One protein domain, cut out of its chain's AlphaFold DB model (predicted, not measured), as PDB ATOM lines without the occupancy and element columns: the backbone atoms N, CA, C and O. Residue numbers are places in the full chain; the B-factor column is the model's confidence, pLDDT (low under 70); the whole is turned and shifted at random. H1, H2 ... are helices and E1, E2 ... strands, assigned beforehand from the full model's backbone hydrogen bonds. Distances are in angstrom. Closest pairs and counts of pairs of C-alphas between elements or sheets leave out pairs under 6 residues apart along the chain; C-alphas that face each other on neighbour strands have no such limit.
ATOM      1  N   GLU A  16     177.883 191.453 177.936       91.31
ATOM      2  CA  GLU A  16     177.560 190.046 177.699       91.31
ATOM      3  C   GLU A  16     176.347 189.595 178.522       91.31
ATOM      4  O   GLU A  16     175.550 188.776 178.069       91.31
ATOM      5  N   ILE A  17     176.181 190.150 179.728       92.25
ATOM      6  CA  ILE A  17     175.037 189.852 180.594       92.25
ATOM      7  C   ILE A  17     173.763 190.440 179.990       92.25
ATOM      8  O   ILE A  17     172.758 189.732 179.903       92.25
ATOM      9  N   LEU A  18     173.799 191.706 179.557       91.62
ATOM     10  CA  LEU A  18     172.646 192.337 178.916       91.62
ATOM     11  C   LEU A  18     172.296 191.626 177.605       91.62
ATOM     12  O   LEU A  18     171.131 191.298 177.388       91.62
ATOM     13  N   ASN A  19     173.295 191.367 176.761       90.88
ATOM     14  CA  ASN A  19     173.123 190.739 175.457       90.88
ATOM     15  C   ASN A  19     172.460 189.364 175.591       90.88
ATOM     16  O   ASN A  19     171.407 189.130 175.008       90.88
ATOM     17  N   ASN A  20     173.007 188.492 176.445       91.31
ATOM     18  CA  ASN A  20     172.451 187.156 176.664       91.31
ATOM     19  C   ASN A  20     171.030 187.208 177.240       91.31
ATOM     20  O   ASN A  20     170.186 186.385 176.880       91.31
ATOM     21  N   TYR A  21     170.754 188.172 178.124       92.50
ATOM     22  CA  TYR A  21     169.413 188.364 178.665       92.50
ATOM     23  C   TYR A  21     168.417 188.765 177.573       92.50
ATOM     24  O   TYR A  21     167.355 188.156 177.488       92.50
ATOM     25  N   LEU A  22     168.760 189.741 176.727       90.62
ATOM     26  CA  LEU A  22     167.896 190.201 175.636       90.62
ATOM     27  C   LEU A  22     167.656 189.099 174.601       90.62
ATOM     28  O   LEU A  22     166.501 188.816 174.303       90.62
ATOM     29  N   VAL A  23     168.712 188.419 174.146       91.00
ATOM     30  CA  VAL A  23     168.616 187.277 173.217       91.00
ATOM     31  C   VAL A  23     167.653 186.214 173.751       91.00
ATOM     32  O   VAL A  23     166.742 185.787 173.049       91.00
ATOM     33  N   THR A  24     167.787 185.855 175.031       89.81
ATOM     34  CA  THR A  24     166.951 184.815 175.651       89.81
ATOM     35  C   THR A  24     165.510 185.272 175.890       89.81
ATOM     36  O   THR A  24     164.578 184.500 175.700       89.81
ATOM     37  N   GLN A  25     165.304 186.497 176.384       89.50
ATOM     38  CA  GLN A  25     163.966 186.978 176.754       89.50
ATOM     39  C   GLN A  25     163.131 187.419 175.554       89.50
ATOM     40  O   GLN A  25     161.904 187.389 175.634       89.50
ATOM     41  N   CYS A  26     163.783 187.850 174.477       87.50
ATOM     42  CA  CYS A  26     163.124 188.348 173.275       87.50
ATOM     43  C   CYS A  26     163.131 187.341 172.119       87.50
ATOM     44  O   CYS A  26     162.636 187.699 171.057       87.50
ATOM     45  N   ASP A  27     163.644 186.121 172.326       88.75
ATOM     46  CA  ASP A  27     163.714 185.060 171.305       88.75
ATOM     47  C   ASP A  27     164.389 185.556 170.012       88.75
ATOM     48  O   ASP A  27     163.848 185.460 168.914       88.75
ATOM     49  N   ILE A  28     165.553 186.194 170.177       87.62
ATOM     50  CA  ILE A  28     166.341 186.754 169.072       87.62
ATOM     51  C   ILE A  28     167.326 185.685 168.599       87.62
ATOM     52  O   ILE A  28     168.035 185.108 169.423       87.62
ATOM     53  N   ASP A  29     167.420 185.457 167.291       85.50
ATOM     54  CA  ASP A  29     168.429 184.556 166.732       85.50
ATOM     55  C   ASP A  29     169.858 185.092 166.972       85.50
ATOM     56  O   ASP A  29     170.109 186.298 166.934       85.50
ATOM     57  N   GLU A  30     170.821 184.196 167.219       79.44
ATOM     58  CA  GLU A  30     172.208 184.563 167.575       79.44
ATOM     59  C   GLU A  30     172.951 185.351 166.478       79.44
ATOM     60  O   GLU A  30     173.936 186.033 166.765       79.44
ATOM     61  N   ASP A  31     172.509 185.247 165.224       81.44
ATOM     62  CA  ASP A  31     173.074 185.939 164.065       81.44
ATOM     63  C   ASP A  31     172.453 187.324 163.816       81.44
ATOM     64  O   ASP A  31     172.958 188.089 162.988       81.44
ATOM     65  N   VAL A  32     171.396 187.681 164.550       84.69
ATOM     66  CA  VAL A  32     170.743 188.984 164.434       84.69
ATOM     67  C   VAL A  32     171.501 190.025 165.249       84.69
ATOM     68  O   VAL A  32     171.597 189.967 166.474       84.69
ATOM     69  N   VAL A  33     171.981 191.058 164.559       87.31
ATOM     70  CA  VAL A  33     172.468 192.278 165.207       87.31
ATOM     71  C   VAL A  33     171.262 193.104 165.639       87.31
ATOM     72  O   VAL A  33     170.385 193.400 164.827       87.31
ATOM     73  N   PHE A  34     171.216 193.501 166.907       89.88
ATOM     74  CA  PHE A  34     170.130 194.311 167.454       89.88
ATOM     75  C   PHE A  34     170.657 195.487 168.270       89.88
ATOM     76  O   PHE A  34     171.753 195.432 168.817       89.88
ATOM     77  N   ASP A  35     169.848 196.533 168.391       90.00
ATOM     78  CA  ASP A  35     170.120 197.715 169.208       90.00
ATOM     79  C   ASP A  35     168.826 198.189 169.893       90.00
ATOM     80  O   ASP A  35     167.746 197.620 169.713       90.00
ATOM     81  N   LEU A  36     168.937 199.234 170.704       88.94
ATOM     82  CA  LEU A  36     167.811 199.932 171.303       88.94
ATOM     83  C   LEU A  36     167.651 201.301 170.648       88.94
ATOM     84  O   LEU A  36     168.637 202.007 170.436       88.94
ATOM     85  N   CYS A  37     166.412 201.713 170.394       86.94
ATOM     86  CA  CYS A  37     166.095 203.090 170.039       86.94
ATOM     87  C   CYS A  37     165.163 203.745 171.057       86.94
ATOM     88  O   CYS A  37     164.360 203.081 171.718       86.94
ATOM     89  N   ASP A  38     165.292 205.059 171.215       85.81
ATOM     90  CA  ASP A  38     164.371 205.843 172.034       85.81
ATOM     91  C   ASP A  38     163.083 206.208 171.267       85.81
ATOM     92  O   ASP A  38     162.914 205.918 170.079       85.81
ATOM     93  N   SER A  39     162.157 206.896 171.939       80.69
ATOM     94  CA  SER A  39     160.887 207.334 171.345       80.69
ATOM     95  C   SER A  39     161.025 208.376 170.227       80.69
ATOM     96  O   SER A  39     160.011 208.778 169.658       80.69
ATOM     97  N   SER A  40     162.238 208.863 169.944       80.94
ATOM     98  CA  SER A  40     162.541 209.737 168.807       80.94
ATOM     99  C   SER A  40     163.097 208.975 167.599       80.94
ATOM    100  O   SER A  40     163.285 209.576 166.546       80.94
ATOM    101  N   GLY A  41     163.326 207.662 167.731       78.56
ATOM    102  CA  GLY A  41     163.927 206.826 166.691       78.56
ATOM    103  C   GLY A  41     165.456 206.872 166.682       78.56
ATOM    104  O   GLY A  41     166.075 206.342 165.758       78.56
ATOM    105  N   LYS A  42     166.080 207.484 167.695       84.44
ATOM    106  CA  LYS A  42     167.534 207.538 167.830       84.44
ATOM    107  C   LYS A  42     168.056 206.227 168.408       84.44
ATOM    108  O   LYS A  42     167.628 205.814 169.484       84.44
ATOM    109  N   LEU A  43     169.004 205.611 167.706       86.12
ATOM    110  CA  LEU A  43     169.718 204.422 168.169       86.12
ATOM    111  C   LEU A  43     170.647 204.736 169.347       86.12
ATOM    112  O   LEU A  43     171.206 205.829 169.443       86.12
ATOM    113  N   LEU A  44     170.825 203.775 170.246       85.81
ATOM    114  CA  LEU A  44     171.716 203.907 171.396       85.81
ATOM    115  C   LEU A  44     173.120 203.366 171.119       85.81
ATOM    116  O   LEU A  44     174.056 203.800 171.788       85.81
ATOM    117  N   ASN A  45     173.283 202.489 170.126       85.38
ATOM    118  CA  ASN A  45     174.528 201.800 169.795       85.38
ATOM    119  C   ASN A  45     175.023 200.911 170.947       85.38
ATOM    120  O   ASN A  45     176.211 200.892 171.276       85.38
ATOM    121  N   ILE A  46     174.101 200.183 171.594       86.94
ATOM    122  CA  ILE A  46     174.447 199.201 172.637       86.94
ATOM    123  C   ILE A  46     175.032 197.908 172.057       86.94
ATOM    124  O   ILE A  46     175.561 197.097 172.810       86.94
ATOM    125  N   ASN A  47     174.929 197.724 170.743       84.38
ATOM    126  CA  ASN A  47     175.398 196.565 169.990       84.38
ATOM    127  C   ASN A  47     176.928 196.479 169.871       84.38
ATOM    128  O   ASN A  47     177.442 195.426 169.508       84.38
ATOM    129  N   ASP A  48     177.653 197.555 170.184       84.25
ATOM    130  CA  ASP A  48     179.116 197.578 170.211       84.25
ATOM    131  C   ASP A  48     179.654 197.398 171.650       84.25
ATOM    132  O   ASP A  48     179.549 198.315 172.478       84.25
ATOM    133  N   PRO A  49     180.311 196.260 171.957       85.00
ATOM    134  CA  PRO A  49     180.878 195.998 173.280       85.00
ATOM    135  C   PRO A  49     181.910 197.045 173.725       85.00
ATOM    136  O   PRO A  49     182.068 197.293 174.924       85.00
ATOM    137  N   LEU A  50     182.631 197.667 172.781       84.81
ATOM    138  CA  LEU A  50     183.703 198.619 173.084       84.81
ATOM    139  C   LEU A  50     183.159 199.969 173.561       84.81
ATOM    140  O   LEU A  50     183.751 200.599 174.444       84.81
ATOM    141  N   SER A  51     182.037 200.413 172.997       82.31
ATOM    142  CA  SER A  51     181.393 201.682 173.356       82.31
ATOM    143  C   SER A  51     180.290 201.533 174.407       82.31
ATOM    144  O   SER A  51     179.931 202.531 175.038       82.31
ATOM    145  N   TYR A  52     179.836 200.308 174.697       86.19
ATOM    146  CA  TYR A  52     178.745 200.017 175.633       86.19
ATOM    147  C   TYR A  52     178.845 200.767 176.973       86.19
ATOM    148  O   TYR A  52     177.893 201.415 177.404       86.19
ATOM    149  N   THR A  53     180.022 200.776 177.614       85.75
ATOM    150  CA  THR A  53     180.215 201.452 178.919       85.75
ATOM    151  C   THR A  53     179.982 202.968 178.850       85.75
ATOM    152  O   THR A  53     179.597 203.585 179.844       85.75
ATOM    153  N   GLN A  54     180.234 203.589 177.695       84.06
ATOM    154  CA  GLN A  54     179.972 205.014 177.473       84.06
ATOM    155  C   GLN A  54     178.492 205.246 177.164       84.06
ATOM    156  O   GLN A  54     177.893 206.175 177.701       84.06
ATOM    157  N   VAL A  55     177.896 204.366 176.357       85.38
ATOM    158  CA  VAL A  55     176.484 204.431 175.964       85.38
ATOM    159  C   VAL A  55     175.562 204.350 177.177       85.38
ATOM    160  O   VAL A  55     174.690 205.206 177.326       85.38
ATOM    161  N   ILE A  56     175.783 203.405 178.098       87.06
ATOM    162  CA  ILE A  56     174.901 203.219 179.266       87.06
ATOM    163  C   ILE A  56     174.845 204.438 180.197       87.06
ATOM    164  O   ILE A  56     173.871 204.606 180.921       87.06
ATOM    165  N   GLN A  57     175.852 205.318 180.163       83.69
ATOM    166  CA  GLN A  57     175.848 206.572 180.931       83.69
ATOM    167  C   GLN A  57     174.894 207.620 180.347       83.69
ATOM    168  O   GLN A  57     174.546 208.577 181.034       83.69
ATOM    169  N   SER A  58     174.507 207.461 179.079       80.12
ATOM    170  CA  SER A  58     173.567 208.341 178.380       80.12
ATOM    171  C   SER A  58     172.122 207.837 178.407       80.12
ATOM    172  O   SER A  58     171.219 208.583 178.037       80.12
ATOM    173  N   ILE A  59     171.903 206.593 178.848       84.94
ATOM    174  CA  ILE A  59     170.573 205.994 178.974       84.94
ATOM    175  C   ILE A  59     169.874 206.597 180.195       84.94
ATOM    176  O   ILE A  59     170.431 206.623 181.294       84.94
ATOM    177  N   ASP A  60     168.645 207.070 179.999       79.25
ATOM    178  CA  ASP A  60     167.832 207.626 181.073       79.25
ATOM    179  C   ASP A  60     167.233 206.500 181.924       79.25
ATOM    180  O   ASP A  60     166.605 205.557 181.429       79.25
ATOM    181  N   GLY A  61     167.444 206.591 183.235       76.12
ATOM    182  CA  GLY A  61     166.968 205.598 184.185       76.12
ATOM    183  C   GLY A  61     165.444 205.624 184.274       76.12
ATOM    184  O   GLY A  61     164.871 206.575 184.793       76.12
ATOM    185  N   GLY A  62     164.793 204.551 183.819       78.81
ATOM    186  CA  GLY A  62     163.329 204.454 183.769       78.81
ATOM    187  C   GLY A  62     162.709 204.883 182.435       78.81
ATOM    188  O   GLY A  62     161.483 204.934 182.342       78.81
ATOM    189  N   GLY A  63     163.529 205.162 181.414       85.00
ATOM    190  CA  GLY A  63     163.064 205.379 180.044       85.00
ATOM    191  C   GLY A  63     162.510 204.109 179.386       85.00
ATOM    192  O   GLY A  63     162.885 202.989 179.737       85.00
ATOM    193  N   GLU A  64     161.617 204.293 178.410       87.56
ATOM    194  CA  GLU A  64     161.169 203.223 177.513       87.56
ATOM    195  C   GLU A  64     162.002 203.238 176.231       87.56
ATOM    196  O   GLU A  64     162.160 204.279 175.591       87.56
ATOM    197  N   TYR A  65     162.501 202.063 175.856       89.19
ATOM    198  CA  TYR A  65     163.315 201.850 174.666       89.19
ATOM    199  C   TYR A  65     162.720 200.718 173.839       89.19
ATOM    200  O   TYR A  65     162.161 199.765 174.389       89.19
ATOM    201  N   ILE A  66     162.832 200.831 172.521       89.19
ATOM    202  CA  ILE A  66     162.337 199.832 171.580       89.19
ATOM    203  C   ILE A  66     163.522 199.016 171.083       89.19
ATOM    204  O   ILE A  66     164.520 199.569 170.629       89.19
ATOM    205  N   LEU A  67     163.390 197.696 171.158       90.62
ATOM    206  CA  LEU A  67     164.344 196.768 170.575       90.62
ATOM    207  C   LEU A  67     164.173 196.731 169.052       90.62
ATOM    208  O   LEU A  67     163.053 196.591 168.548       90.62
ATOM    209  N   VAL A  68     165.278 196.851 168.324       89.19
ATOM    210  CA  VAL A  68     165.300 196.850 166.859       89.19
ATOM    211  C   VAL A  68     166.402 195.925 166.346       89.19
ATOM    212  O   VAL A  68     167.476 195.873 166.937       89.19
ATOM    213  N   SER A  69     166.160 195.208 165.252       89.31
ATOM    214  CA  SER A  69     167.197 194.519 164.487       89.31
ATOM    215  C   SER A  69     167.822 195.461 163.463       89.31
ATOM    216  O   SER A  69     167.197 196.430 163.028       89.31
ATOM    217  N   ILE A  70     169.066 195.173 163.090       85.50
ATOM    218  CA  ILE A  70     169.854 195.925 162.118       85.50
ATOM    219  C   ILE A  70     170.307 194.944 161.030       85.50
ATOM    220  O   ILE A  70     171.170 194.100 161.258       85.50
ATOM    221  N   GLU A  71     169.722 195.051 159.840       77.38
ATOM    222  CA  GLU A  71     169.984 194.178 158.689       77.38
ATOM    223  C   GLU A  71     170.929 194.837 157.664       77.38
ATOM    224  O   GLU A  71     170.595 194.976 156.489       77.38
ATOM    225  N   GLY A  72     172.110 195.282 158.097       66.44
ATOM    226  CA  GLY A  72     173.088 195.964 157.238       66.44
ATOM    227  C   GLY A  72     173.465 197.355 157.744       66.44
ATOM    228  O   GLY A  72     173.303 197.664 158.920       66.44
ATOM    229  N   ASP A  73     173.984 198.202 156.853       61.12
ATOM    230  CA  ASP A  73     174.606 199.482 157.232       61.12
ATOM    231  C   ASP A  73     173.686 200.709 157.008       61.12
ATOM    232  O   ASP A  73     174.126 201.859 157.137       61.12
ATOM    233  N   ARG A  74     172.410 200.526 156.619       56.47
ATOM    234  CA  ARG A  74     171.499 201.630 156.237       56.47
ATOM    235  C   ARG A  74     170.265 201.764 157.126       56.47
ATOM    236  O   ARG A  74     169.864 200.874 157.854       56.47
ATOM    237  N   ALA A  75     169.615 202.930 157.035       55.50
ATOM    238  CA  ALA A  75     168.487 203.309 157.902       55.50
ATOM    239  C   ALA A  75     167.228 202.511 157.603       55.50
ATOM    240  O   ALA A  75     166.433 202.232 158.491       55.50
ATOM    241  N   SER A  76     167.092 202.134 156.335       58.69
ATOM    242  CA  SER A  76     166.099 201.195 155.828       58.69
ATOM    243  C   SER A  76     166.244 199.790 156.401       58.69
ATOM    244  O   SER A  76     165.321 198.993 156.257       58.69
ATOM    245  N   ASP A  77     167.390 199.493 157.007       73.94
ATOM    246  CA  ASP A  77     167.756 198.152 157.434       73.94
ATOM    247  C   ASP A  77     167.441 197.941 158.923       73.94
ATOM    248  O   ASP A  77     167.590 196.841 159.442       73.94
ATOM    249  N   VAL A  78     166.967 198.987 159.609       80.75
ATOM    250  CA  VAL A  78     166.503 198.893 160.992       80.75
ATOM    251  C   VAL A  78     165.046 198.451 161.011       80.75
ATOM    252  O   VAL A  78     164.179 199.125 160.446       80.75
ATOM    253  N   LYS A  79     164.759 197.339 161.694       84.62
ATOM    254  CA  LYS A  79     163.393 196.832 161.865       84.62
ATOM    255  C   LYS A  79     163.048 196.674 163.342       84.62
ATOM    256  O   LYS A  79     163.816 196.085 164.094       84.62
ATOM    257  N   PRO A  80     161.888 197.165 163.791       86.31
ATOM    258  CA  PRO A  80     161.459 196.982 165.168       86.31
ATOM    259  C   PRO A  80     161.139 195.513 165.456       86.31
ATOM    260  O   PRO A  80     160.354 194.890 164.744       86.31
ATOM    261  N   LEU A  81     161.693 194.988 166.550       86.56
ATOM    262  CA  LEU A  81     161.379 193.662 167.090       86.56
ATOM    263  C   LEU A  81     160.192 193.762 168.062       86.56
ATOM    264  O   LEU A  81     160.253 193.327 169.210       86.56
ATOM    265  N   LEU A  82     159.120 194.421 167.613       82.69
ATOM    266  CA  LEU A  82     157.919 194.677 168.401       82.69
ATOM    267  C   LEU A  82     156.670 194.465 167.548       82.69
ATOM    268  O   LEU A  82     156.507 195.082 166.492       82.69
ATOM    269  N   GLU A  83     155.738 193.661 168.053       79.00
ATOM    270  CA  GLU A  83     154.435 193.514 167.413       79.00
ATOM    271  C   GLU A  83     153.637 194.824 167.493       79.00
ATOM    272  O   GLU A  83     153.657 195.547 168.495       79.00
ATOM    273  N   ASN A  84     152.901 195.134 166.421       78.00
ATOM    274  CA  ASN A  84     152.090 196.350 166.303       78.00
ATOM    275  C   ASN A  84     152.892 197.658 166.441       78.00
ATOM    276  O   ASN A  84     152.327 198.680 166.846       78.00
ATOM    277  N   TYR A  85     154.189 197.648 166.104       79.56
ATOM    278  CA  TYR A  85     155.043 198.836 166.169       79.56
ATOM    279  C   TYR A  85     154.406 200.048 165.480       79.56
ATOM    280  O   TYR A  85     154.240 201.084 166.117       79.56
ATOM    281  N   ASP A  86     153.942 199.892 164.240       79.19
ATOM    282  CA  ASP A  86     153.333 200.972 163.453       79.19
ATOM    283  C   ASP A  86     152.091 201.578 164.124       79.19
ATOM    284  O   ASP A  86     151.842 202.778 164.026       79.19
ATOM    285  N   ALA A  87     151.312 200.763 164.841       78.25
ATOM    286  CA  ALA A  87     150.121 201.227 165.546       78.25
ATOM    287  C   ALA A  87     150.468 201.990 166.836       78.25
ATOM    288  O   ALA A  87     149.747 202.914 167.216       78.25
ATOM    289  N   LYS A  88     151.559 201.613 167.516       75.12
ATOM    290  CA  LYS A  88     152.017 202.245 168.767       75.12
ATOM    291  C   LYS A  88     152.897 203.466 168.538       75.12
ATOM    292  O   LYS A  88     152.812 204.432 169.293       75.12
ATOM    293  N   PHE A  89     153.721 203.421 167.499       77.12
ATOM    294  CA  PHE A  89     154.706 204.438 167.157       77.12
ATOM    295  C   PHE A  89     154.528 204.919 165.710       77.12
ATOM    296  O   PHE A  89     155.488 204.923 164.939       77.12
ATOM    297  N   PRO A  90     153.326 205.395 165.323       74.69
ATOM    298  CA  PRO A  90     153.056 205.806 163.943       74.69
ATOM    299  C   PRO A  90     153.972 206.944 163.468       74.69
ATOM    300  O   PRO A  90     154.235 207.077 162.279       74.69
ATOM    301  N   ASN A  91     154.500 207.746 164.398       71.62
ATOM    302  CA  ASN A  91     155.408 208.857 164.105       71.62
ATOM    303  C   ASN A  91     156.851 208.414 163.787       71.62
ATOM    304  O   ASN A  91     157.634 209.222 163.284       71.62
ATOM    305  N   LEU A  92     157.209 207.163 164.095       69.88
ATOM    306  CA  LEU A  92     158.557 206.621 163.898       69.88
ATOM    307  C   LEU A  92     158.694 205.778 162.624       69.88
ATOM    308  O   LEU A  92     159.804 205.391 162.261       69.88
ATOM    309  N   ILE A  93     157.594 205.537 161.906       67.12
ATOM    310  CA  ILE A  93     157.603 204.797 160.640       67.12
ATOM    311  C   ILE A  93     158.504 205.531 159.633       67.12
ATOM    312  O   ILE A  93     158.189 206.633 159.185       67.12
ATOM    313  N   GLY A  94     159.641 204.919 159.288       60.16
ATOM    314  CA  GLY A  94     160.624 205.468 158.346       60.16
ATOM    315  C   GLY A  94     161.572 206.542 158.909       60.16
ATOM    316  O   GLY A  94     162.326 207.122 158.131       60.16
ATOM    317  N   ASN A  95     161.566 206.792 160.225       62.78
ATOM    318  CA  ASN A  95     162.352 207.842 160.893       62.78
ATOM    319  C   ASN A  95     163.360 207.274 161.913       62.78
ATOM    320  O   ASN A  95     163.406 207.717 163.058       62.78
ATOM    321  N   PHE A  96     164.184 206.300 161.520       64.62
ATOM    322  CA  PHE A  96     165.331 205.906 162.346       64.62
ATOM    323  C   PHE A  96     166.501 206.874 162.116       64.62
ATOM    324  O   PHE A  96     166.988 207.015 160.988       64.62
ATOM    325  N   ASP A  97     166.953 207.556 163.175       59.44
ATOM    326  CA  ASP A  97     168.127 208.432 163.110       59.44
ATOM    327  C   ASP A  97     169.406 207.590 163.169       59.44
ATOM    328  O   ASP A  97     169.835 207.101 164.216       59.44
ATOM    329  N   LEU A  98     170.007 207.427 161.993       54.84
ATOM    330  CA  LEU A  98     171.213 206.645 161.752       54.84
ATOM    331  C   LEU A  98     172.517 207.429 161.802       54.84
ATOM    332  O   LEU A  98     173.566 206.901 161.414       54.84
ATOM    333  N   THR A  99     172.497 208.682 162.249       51.88
ATOM    334  CA  THR A  99     173.738 209.461 162.381       51.88
ATOM    335  C   THR A  99     174.813 208.725 163.189       51.88
ATOM    336  O   THR A  99     176.002 208.894 162.911       51.88
ATOM    337  N   ILE A 100     174.420 207.828 164.098       50.56
ATOM    338  CA  ILE A 100     175.342 206.998 164.880       50.56
ATOM    339  C   ILE A 100     175.946 205.846 164.054       50.56
ATOM    340  O   ILE A 100     177.167 205.711 164.054       50.56
ATOM    341  N   LEU A 101     175.164 205.094 163.264       45.28
ATOM    342  CA  LEU A 101     175.715 204.032 162.398       45.28
ATOM    343  C   LEU A 101     176.644 204.599 161.312       45.28
ATOM    344  O   LEU A 101     177.715 204.056 161.060       45.28
ATOM    345  N   ARG A 102     176.306 205.765 160.741       43.16
ATOM    346  CA  ARG A 102     177.156 206.448 159.743       43.16
ATOM    347  C   ARG A 102     178.466 206.999 160.307       43.16
ATOM    348  O   ARG A 102     179.359 207.328 159.536       43.16
ATOM    349  N   SER A 103     178.588 207.125 161.628       44.91
ATOM    350  CA  SER A 103     179.838 207.552 162.270       44.91
ATOM    351  C   SER A 103     180.884 206.428 162.313       44.91
ATOM    352  O   SER A 103     182.076 206.708 162.460       44.91
ATOM    353  N   ASN A 104     180.449 205.173 162.136       45.75
ATOM    354  CA  ASN A 104     181.324 204.001 162.078       45.75
ATOM    355  C   ASN A 104     181.905 203.776 160.670       45.75
ATOM    356  O   ASN A 104     182.979 203.189 160.544       45.75
ATOM    357  N   ASP A 105     181.296 204.369 159.636       43.41
ATOM    358  CA  ASP A 105     181.917 204.558 158.326       43.41
ATOM    359  C   ASP A 105     182.899 205.744 158.376       43.41
ATOM    360  O   ASP A 105     182.660 206.845 157.884       43.41
TER     361      ASP A 105
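This is residues 16 to 105 of the 150 residues of an uncharacterized protein of Fasciola hepatica (UniProt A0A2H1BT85). There is little regular structure: a small antiparallel sheet, E1, E2, E3, sits in the middle among loops, grazed by H1, with short H2 and H3 on opposite sides. Of 90 printed residues, 31 are in named elements, ordered H1, E1, H2, E2, E3, H3, class mixed. The whole is compact, radius of gyration of the C-alphas 12.6 A, spanning 32 by 30 by 29 A.

H1, residues 16 to 26, only grazes the sheet; its O i to N i+4 pairs are all within hydrogen-bond range. E1, residues 34 to 37, is antiparallel to E2, residues 66 to 70, with N 35 and O 68 2.9 A apart. E2 and E3, residues 78 to 80, form a hairpin, with N 69 and O 79 2.8 A apart. H2, residues 52 to 55, and H3, residues 85 to 88, are apart and too short for such helix pairs.

H1, 15.2 A long, begins at C-alpha 16 (177.560, 190.046, 177.699). E2 measures 12.7 A. H3 ends at C-alpha 88 (152.017, 202.245, 168.767).

The printed part has no cut. The E1 to H2 link is long. Residues 72 to 76 and 92 to 105 have pLDDT under 70.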